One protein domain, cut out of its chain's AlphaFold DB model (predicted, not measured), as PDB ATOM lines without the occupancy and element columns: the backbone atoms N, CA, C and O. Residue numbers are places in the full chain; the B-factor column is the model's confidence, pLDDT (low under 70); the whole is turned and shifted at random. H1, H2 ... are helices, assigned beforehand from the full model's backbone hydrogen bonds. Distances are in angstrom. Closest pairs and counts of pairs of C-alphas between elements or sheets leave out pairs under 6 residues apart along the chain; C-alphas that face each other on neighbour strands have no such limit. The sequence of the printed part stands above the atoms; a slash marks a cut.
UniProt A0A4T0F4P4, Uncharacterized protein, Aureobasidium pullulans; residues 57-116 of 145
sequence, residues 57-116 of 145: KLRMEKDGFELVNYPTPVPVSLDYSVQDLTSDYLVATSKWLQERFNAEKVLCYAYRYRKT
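AT A GLANCE: This is residues 57 to 116 of the 145 residues of an uncharacterized protein of Aureobasidium pullulans (UniProt A0A4T0F4P4). What picture do the atoms make? One long straight helix, H2, has an extended stretch of chain, residues 64 to 81, running back alongside it from the small one-turn helix H1. After H2 the chain folds back and slants away from it, and residues 111 to 116 stick out as a free tail. How much is regular, and how large is it? The printed part has 60 residues with two named helices, H1 then H2, and no named strand; the class is all helix, though the helices hold only 24 of the 60 residues. The whole is loose, with a radius of gyration of the C-alphas of 14.3 A and spans of 39 by 34 by 26 A.

IN THESE COORDINATES: Where is the longest helix? H2 is residues 82 to 101, 28.2 A from C-alpha 82 at (240.687, 227.397, 218.620) to C-alpha 101 at (223.798, 215.362, 237.687). Where is the other? H1 is residues 60 to 63, with C-alpha 60 at (218.826, 210.449, 230.242).

HOW THE PARTS SIT: Do the helices meet? H1 and H2 are apart, with no C-alpha of the one within 8 A of the other. What do their backbones show? In H2 every O i to N i+4 pair is within hydrogen-bond range. H1 is too short for such a pair, and its 1 pair of O i and N i+3 is not within range.

THE WHOLE: Which C-alphas are farthest apart? Those of Lys 62 and Asp 79, at 41.3 A. Is the backbone continuous, and is any link long? The printed part has no cut, and the link from H1 to H2, 18 residues, is long. Where is confidence low? The pLDDT is under 70 at residues 76 to 84 and 111 to 116, and its mean over the printed part is 80.3.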
ATOM      1  N   LYS A  57     211.541 214.636 224.018       87.44
ATOM      2  CA  LYS A  57     210.956 213.525 224.784       87.44
ATOM      3  C   LYS A  57     211.992 212.563 225.342       87.44
ATOM      4  O   LYS A  57     211.636 211.765 226.206       87.44
ATOM      5  N   LEU A  58     213.224 212.624 224.844       89.94
ATOM      6  CA  LEU A  58     214.311 211.771 225.300       89.94
ATOM      7  C   LEU A  58     214.754 212.218 226.691       89.94
ATOM      8  O   LEU A  58     214.849 213.417 226.979       89.94
ATOM      9  N   ARG A  59     214.974 211.250 227.575       89.44
ATOM     10  CA  ARG A  59     215.401 211.488 228.954       89.44
ATOM     11  C   ARG A  59     216.569 210.584 229.284       89.44
ATOM     12  O   ARG A  59     216.505 209.378 229.047       89.44
ATOM     13  N   MET A  60     217.597 211.160 229.902       88.12
ATOM     14  CA  MET A  60     218.826 210.449 230.242       88.12
ATOM     15  C   MET A  60     218.556 209.186 231.073       88.12
ATOM     16  O   MET A  60     219.120 208.133 230.800       88.12
ATOM     17  N   GLU A  61     217.650 209.256 232.047       88.06
ATOM     18  CA  GLU A  61     217.379 208.170 233.000       88.06
ATOM     19  C   GLU A  61     216.658 206.980 232.364       88.06
ATOM     20  O   GLU A  61     216.766 205.855 232.847       88.06
ATOM     21  N   LYS A  62     215.886 207.237 231.306       88.12
ATOM     22  CA  LYS A  62     215.050 206.228 230.655       88.12
ATOM     23  C   LYS A  62     215.712 205.675 229.404       88.12
ATOM     24  O   LYS A  62     215.722 204.465 229.200       88.12
ATOM     25  N   ASP A  63     216.206 206.572 228.563       88.69
ATOM     26  CA  ASP A  63     216.662 206.253 227.215       88.69
ATOM     27  C   ASP A  63     218.197 206.146 227.152       88.69
ATOM     28  O   ASP A  63     218.743 205.695 226.149       88.69
ATOM     29  N   GLY A  64     218.905 206.531 228.222       87.62
ATOM     30  CA  GLY A  64     220.370 206.516 228.304       87.62
ATOM     31  C   GLY A  64     221.049 207.700 227.612       87.62
ATOM     32  O   GLY A  64     222.273 207.805 227.636       87.62
ATOM     33  N   PHE A  65     220.272 208.594 226.997       89.69
ATOM     34  CA  PHE A  65     220.744 209.834 226.395       89.69
ATOM     35  C   PHE A  65     219.635 210.888 226.378       89.69
ATOM     36  O   PHE A  65     218.446 210.587 226.481       89.69
ATOM     37  N   GLU A  66     220.028 212.149 226.238       90.50
ATOM     38  CA  GLU A  66     219.110 213.279 226.150       90.50
ATOM     39  C   GLU A  66     219.712 214.372 225.272       90.50
ATOM     40  O   GLU A  66     220.918 214.622 225.313       90.50
ATOM     41  N   LEU A  67     218.861 215.049 224.500       88.81
ATOM     42  CA  LEU A  67     219.247 216.241 223.762       88.81
ATOM     43  C   LEU A  67     218.887 217.477 224.577       88.81
ATOM     44  O   LEU A  67     217.721 217.729 224.872       88.81
ATOM     45  N   VAL A  68     219.902 218.273 224.906       86.81
ATOM     46  CA  VAL A  68     219.726 219.504 225.672       86.81
ATOM     47  C   VAL A  68     220.137 220.696 224.829       86.81
ATOM     48  O   VAL A  68     221.262 220.767 224.340       86.81
ATOM     49  N   ASN A  69     219.235 221.666 224.713       85.12
ATOM     50  CA  ASN A  69     219.567 222.972 224.167       85.12
ATOM     51  C   ASN A  69     220.039 223.884 225.305       85.12
ATOM     52  O   ASN A  69     219.229 224.496 226.002       85.12
ATOM     53  N   TYR A  70     221.350 223.908 225.534       82.62
ATOM     54  CA  TYR A  70     221.974 224.748 226.548       82.62
ATOM     55  C   TYR A  70     222.652 225.954 225.878       82.62
ATOM     56  O   TYR A  70     223.582 225.757 225.089       82.62
ATOM     57  N   PRO A  71     222.222 227.198 226.163       82.81
ATOM     58  CA  PRO A  71     222.881 228.380 225.628       82.81
ATOM     59  C   PRO A  71     224.274 228.496 226.250       82.81
ATOM     60  O   PRO A  71     224.418 228.771 227.441       82.81
ATOM     61  N   THR A  72     225.307 228.253 225.444       78.69
ATOM     62  CA  THR A  72     226.688 228.318 225.926       78.69
ATOM     63  C   THR A  72     227.038 229.744 226.374       78.69
ATOM     64  O   THR A  72     226.781 230.695 225.633       78.69
ATOM     65  N   PRO A  73     227.648 229.924 227.559       78.25
ATOM     66  CA  PRO A  73     228.129 231.229 228.004       78.25
ATOM     67  C   PRO A  73     229.430 231.651 227.300       78.25
ATOM     68  O   PRO A  73     229.897 232.769 227.508       78.25
ATOM     69  N   VAL A  74     230.042 230.767 226.501       78.31
ATOM     70  CA  VAL A  74     231.319 231.021 225.823       78.31
ATOM     71  C   VAL A  74     231.075 231.819 224.535       78.31
ATOM     72  O   VAL A  74     230.394 231.316 223.637       78.31
ATOM     73  N   PRO A  75     231.616 233.045 224.407       72.06
ATOM     74  CA  PRO A  75     231.454 233.854 223.208       72.06
ATOM     75  C   PRO A  75     232.257 233.260 222.046       72.06
ATOM     76  O   PRO A  75     233.458 233.028 222.156       72.06
ATOM     77  N   VAL A  76     231.603 233.044 220.906       65.94
ATOM     78  CA  VAL A  76     232.281 232.621 219.675       65.94
ATOM     79  C   VAL A  76     232.724 233.886 218.937       65.94
ATOM     80  O   VAL A  76     231.925 234.518 218.251       65.94
ATOM     81  N   SER A  77     233.982 234.294 219.121       67.12
ATOM     82  CA  SER A  77     234.596 235.407 218.383       67.12
ATOM     83  C   SER A  77     235.628 234.886 217.379       67.12
ATOM     84  O   SER A  77     236.308 233.897 217.643       67.12
ATOM     85  N   LEU A  78     235.757 235.569 216.238       61.62
ATOM     86  CA  LEU A  78     236.752 235.280 215.195       61.62
ATOM     87  C   LEU A  78     238.201 235.433 215.686       61.62
ATOM     88  O   LEU A  78     239.098 234.822 215.113       61.62
ATOM     89  N   ASP A  79     238.411 236.203 216.757       66.69
ATOM     90  CA  ASP A  79     239.737 236.491 217.316       66.69
ATOM     91  C   ASP A  79     240.181 235.474 218.383       66.69
ATOM     92  O   ASP A  79     241.303 235.547 218.888       66.69
ATOM     93  N   TYR A  80     239.316 234.524 218.753       62.22
ATOM     94  CA  TYR A  80     239.659 233.483 219.720       62.22
ATOM     95  C   TYR A  80     240.510 232.396 219.068       62.22
ATOM     96  O   TYR A  80     240.165 231.848 218.018       62.22
ATOM     97  N   SER A  81     241.600 232.013 219.733       69.75
ATOM     98  CA  SER A  81     242.326 230.815 219.330       69.75
ATOM     99  C   SER A  81     241.423 229.586 219.514       69.75
ATOM    100  O   SER A  81     240.673 229.472 220.488       69.75
ATOM    101  N   VAL A  82     241.488 228.637 218.575       68.56
ATOM    102  CA  VAL A  82     240.687 227.397 218.620       68.56
ATOM    103  C   VAL A  82     240.946 226.612 219.912       68.56
ATOM    104  O   VAL A  82     240.045 225.955 220.437       68.56
ATOM    105  N   GLN A  83     242.170 226.686 220.444       68.56
ATOM    106  CA  GLN A  83     242.543 226.041 221.699       68.56
ATOM    107  C   GLN A  83     241.821 226.654 222.902       68.56
ATOM    108  O   GLN A  83     241.264 225.904 223.706       68.56
ATOM    109  N   ASP A  84     241.791 227.982 222.995       69.56
ATOM    110  CA  ASP A  84     241.192 228.686 224.133       69.56
ATOM    111  C   ASP A  84     239.670 228.514 224.137       69.56
ATOM    112  O   ASP A  84     239.089 228.152 225.159       69.56
ATOM    113  N   LEU A  85     239.036 228.612 222.961       73.94
ATOM    114  CA  LEU A  85     237.605 228.340 222.793       73.94
ATOM    115  C   LEU A  85     237.240 226.914 223.240       73.94
ATOM    116  O   LEU A  85     236.232 226.701 223.914       73.94
ATOM    117  N   THR A  86     238.068 225.928 222.876       74.56
ATOM    118  CA  THR A  86     237.847 224.526 223.255       74.56
ATOM    119  C   THR A  86     237.971 224.348 224.765       74.56
ATOM    120  O   THR A  86     237.137 223.682 225.372       74.56
ATOM    121  N   SER A  87     238.990 224.946 225.385       81.12
ATOM    122  CA  SER A  87     239.195 224.875 226.833       81.12
ATOM    123  C   SER A  87     238.015 225.479 227.598       81.12
ATOM    124  O   SER A  87     237.434 224.813 228.457       81.12
ATOM    125  N   ASP A  88     237.602 226.695 227.242       83.19
ATOM    126  CA  ASP A  88     236.511 227.401 227.921       83.19
ATOM    127  C   ASP A  88     235.173 226.674 227.756       83.19
ATOM    128  O   ASP A  88     234.412 226.531 228.717       83.19
ATOM    129  N   TYR A  89     234.909 226.132 226.562       83.94
ATOM    130  CA  TYR A  89     233.730 225.310 226.305       83.94
ATOM    131  C   TYR A  89     233.710 224.042 227.164       83.94
ATOM    132  O   TYR A  89     232.680 223.714 227.760       83.94
ATOM    133  N   LEU A  90     234.841 223.337 227.272       86.06
ATOM    134  CA  LEU A  90     234.943 222.134 228.100       86.06
ATOM    135  C   LEU A  90     234.737 222.457 229.582       86.06
ATOM    136  O   LEU A  90     234.035 221.713 230.267       86.06
ATOM    137  N   VAL A  91     235.286 223.569 230.076       87.38
ATOM    138  CA  VAL A  91     235.095 224.008 231.467       87.38
ATOM    139  C   VAL A  91     233.630 224.352 231.735       87.38
ATOM    140  O   VAL A  91     233.067 223.887 232.727       87.38
ATOM    141  N   ALA A  92     232.997 225.131 230.854       88.06
ATOM    142  CA  ALA A  92     231.590 225.504 230.989       88.06
ATOM    143  C   ALA A  92     230.673 224.270 230.960       88.06
ATOM    144  O   ALA A  92     229.810 224.117 231.824       88.06
ATOM    145  N   THR A  93     230.912 223.356 230.017       88.81
ATOM    146  CA  THR A  93     230.146 222.110 229.882       88.81
ATOM    147  C   THR A  93     230.343 221.199 231.093       88.81
ATOM    148  O   THR A  93     229.374 220.640 231.600       88.81
ATOM    149  N   SER A  94     231.574 221.086 231.606       91.00
ATOM    150  CA  SER A  94     231.875 220.279 232.796       91.00
ATOM    151  C   SER A  94     231.102 220.760 234.019       91.00
ATOM    152  O   SER A  94     230.504 219.946 234.715       91.00
ATOM    153  N   LYS A  95     231.092 222.077 234.271       90.69
ATOM    154  CA  LYS A  95     230.358 222.673 235.398       90.69
ATOM    155  C   LYS A  95     228.861 222.426 235.281       90.69
ATOM    156  O   LYS A  95     228.244 221.953 236.228       90.69
ATOM    157  N   TRP A  96     228.306 222.675 234.099       91.56
ATOM    158  CA  TRP A  96     226.891 222.445 233.839       91.56
ATOM    159  C   TRP A  96     226.491 220.976 234.055       91.56
ATOM    160  O   TRP A  96     225.491 220.700 234.715       91.56
ATOM    161  N   LEU A  97     227.292 220.021 233.566       91.69
ATOM    162  CA  LEU A  97     227.067 218.592 233.804       91.69
ATOM    163  C   LEU A  97     227.167 218.239 235.293       91.69
ATOM    164  O   LEU A  97     226.369 217.446 235.790       91.69
ATOM    165  N   GLN A  98     228.132 218.827 236.003       94.50
ATOM    166  CA  GLN A  98     228.339 218.575 237.424       94.50
ATOM    167  C   GLN A  98     227.126 219.013 238.251       94.50
ATOM    168  O   GLN A  98     226.644 218.244 239.080       94.50
ATOM    169  N   GLU A  99     226.603 220.208 237.974       92.88
ATOM    170  CA  GLU A  99     225.394 220.745 238.606       92.88
ATOM    171  C   GLU A  99     224.156 219.919 238.244       92.88
ATOM    172  O   GLU A  99     223.394 219.530 239.127       92.88
ATOM    173  N   ARG A 100     223.976 219.595 236.957       90.31
ATOM    174  CA  ARG A 100     222.810 218.850 236.462       90.31
ATOM    175  C   ARG A 100     222.685 217.466 237.092       90.31
ATOM    176  O   ARG A 100     221.586 217.067 237.463       90.31
ATOM    177  N   PHE A 101     223.791 216.734 237.179       90.94
ATOM    178  CA  PHE A 101     223.798 215.362 237.687       90.94
ATOM    179  C   PHE A 101     224.141 215.269 239.175       90.94
ATOM    180  O   PHE A 101     224.229 214.160 239.699       90.94
ATOM    181  N   ASN A 102     224.345 216.406 239.853       93.00
ATOM    182  CA  ASN A 102     224.868 216.458 241.220       93.00
ATOM    183  C   ASN A 102     226.106 215.551 241.389       93.00
ATOM    184  O   ASN A 102     226.228 214.786 242.348       93.00
ATOM    185  N   ALA A 103     226.986 215.573 240.386       93.56
ATOM    186  CA  ALA A 103     228.134 214.687 240.317       93.56
ATOM    187  C   ALA A 103     229.276 215.220 241.193       93.56
ATOM    188  O   ALA A 103     229.565 216.415 241.208       93.56
ATOM    189  N   GLU A 104     229.999 214.328 241.872       94.56
ATOM    190  CA  GLU A 104     231.191 214.718 242.639       94.56
ATOM    191  C   GLU A 104     232.284 215.286 241.721       94.56
ATOM    192  O   GLU A 104     232.965 216.254 242.061       94.56
ATOM    193  N   LYS A 105     232.431 214.701 240.528       91.25
ATOM    194  CA  LYS A 105     233.446 215.088 239.552       91.25
ATOM    195  C   LYS A 105     232.982 214.793 238.130       91.25
ATOM    196  O   LYS A 105     232.422 213.734 237.866       91.25
ATOM    197  N   VAL A 106     233.300 215.700 237.210       91.06
ATOM    198  CA  VAL A 106     233.139 215.505 235.764       91.06
ATOM    199  C   VAL A 106     234.518 215.538 235.113       91.06
ATOM    200  O   VAL A 106     235.343 216.396 235.428       91.06
ATOM    201  N   LEU A 107     234.788 214.572 234.236       87.25
ATOM    202  CA  LEU A 107     236.038 214.464 233.490       87.25
ATOM    203  C   LEU A 107     235.730 214.599 232.003       87.25
ATOM    204  O   LEU A 107     234.989 213.792 231.445       87.25
ATOM    205  N   CYS A 108     236.312 215.607 231.363       82.44
ATOM    206  CA  CYS A 108     236.182 215.813 229.928       82.44
ATOM    207  C   CYS A 108     237.464 215.402 229.213       82.44
ATOM    208  O   CYS A 108     238.556 215.858 229.553       82.44
ATOM    209  N   TYR A 109     237.319 214.568 228.188       75.12
ATOM    210  CA  TYR A 109     238.428 214.083 227.381       75.12
ATOM    211  C   TYR A 109     238.235 214.513 225.932       75.12
ATOM    212  O   TYR A 109     237.207 214.228 225.322       75.12
ATOM    213  N   ALA A 110     239.249 215.158 225.359       70.31
ATOM    214  CA  ALA A 110     239.331 215.338 223.918       70.31
ATOM    215  C   ALA A 110     239.963 214.080 223.312       70.31
ATOM    216  O   ALA A 110     241.189 213.944 223.273       70.31
ATOM    217  N   TYR A 111     239.136 213.136 222.868       66.12
ATOM    218  CA  TYR A 111     239.639 211.950 222.185       66.12
ATOM    219  C   TYR A 111     239.943 212.286 220.723       66.12
ATOM    220  O   TYR A 111     239.044 212.546 219.926       66.12
ATOM    221  N   ARG A 112     241.229 212.309 220.359       59.88
ATOM    222  CA  ARG A 112     241.663 212.412 218.963       59.88
ATOM    223  C   ARG A 112     241.995 211.017 218.463       59.88
ATOM    224  O   ARG A 112     242.964 210.413 218.922       59.88
ATOM    225  N   TYR A 113     241.224 210.522 217.499       61.34
ATOM    226  CA  TYR A 113     241.628 209.337 216.751       61.34
ATOM    227  C   TYR A 113     242.973 209.614 216.073       61.34
ATOM    228  O   TYR A 113     243.219 210.720 215.579       61.34
ATOM    229  N   ARG A 114     243.872 208.622 216.079       56.09
ATOM    230  CA  ARG A 114     245.137 208.724 215.346       56.09
ATOM    231  C   ARG A 114     244.795 209.006 213.885       56.09
ATOM    232  O   ARG A 114     244.128 208.192 213.255       56.09
ATOM    233  N   LYS A 115     245.258 210.138 213.347       47.06
ATOM    234  CA  LYS A 115     245.345 210.294 211.895       47.06
ATOM    235  C   LYS A 115     246.270 209.186 211.407       47.06
ATOM    236  O   LYS A 115     247.424 209.134 211.834       47.06
ATOM    237  N   THR A 116     245.769 208.300 210.558       47.28
ATOM    238  CA  THR A 116     246.622 207.488 209.695       47.28
ATOM    239  C   THR A 116     247.530 208.464 208.953       47.28
ATOM    240  O   THR A 116     247.062 209.370 208.264       47.28
TER     241      THR A 116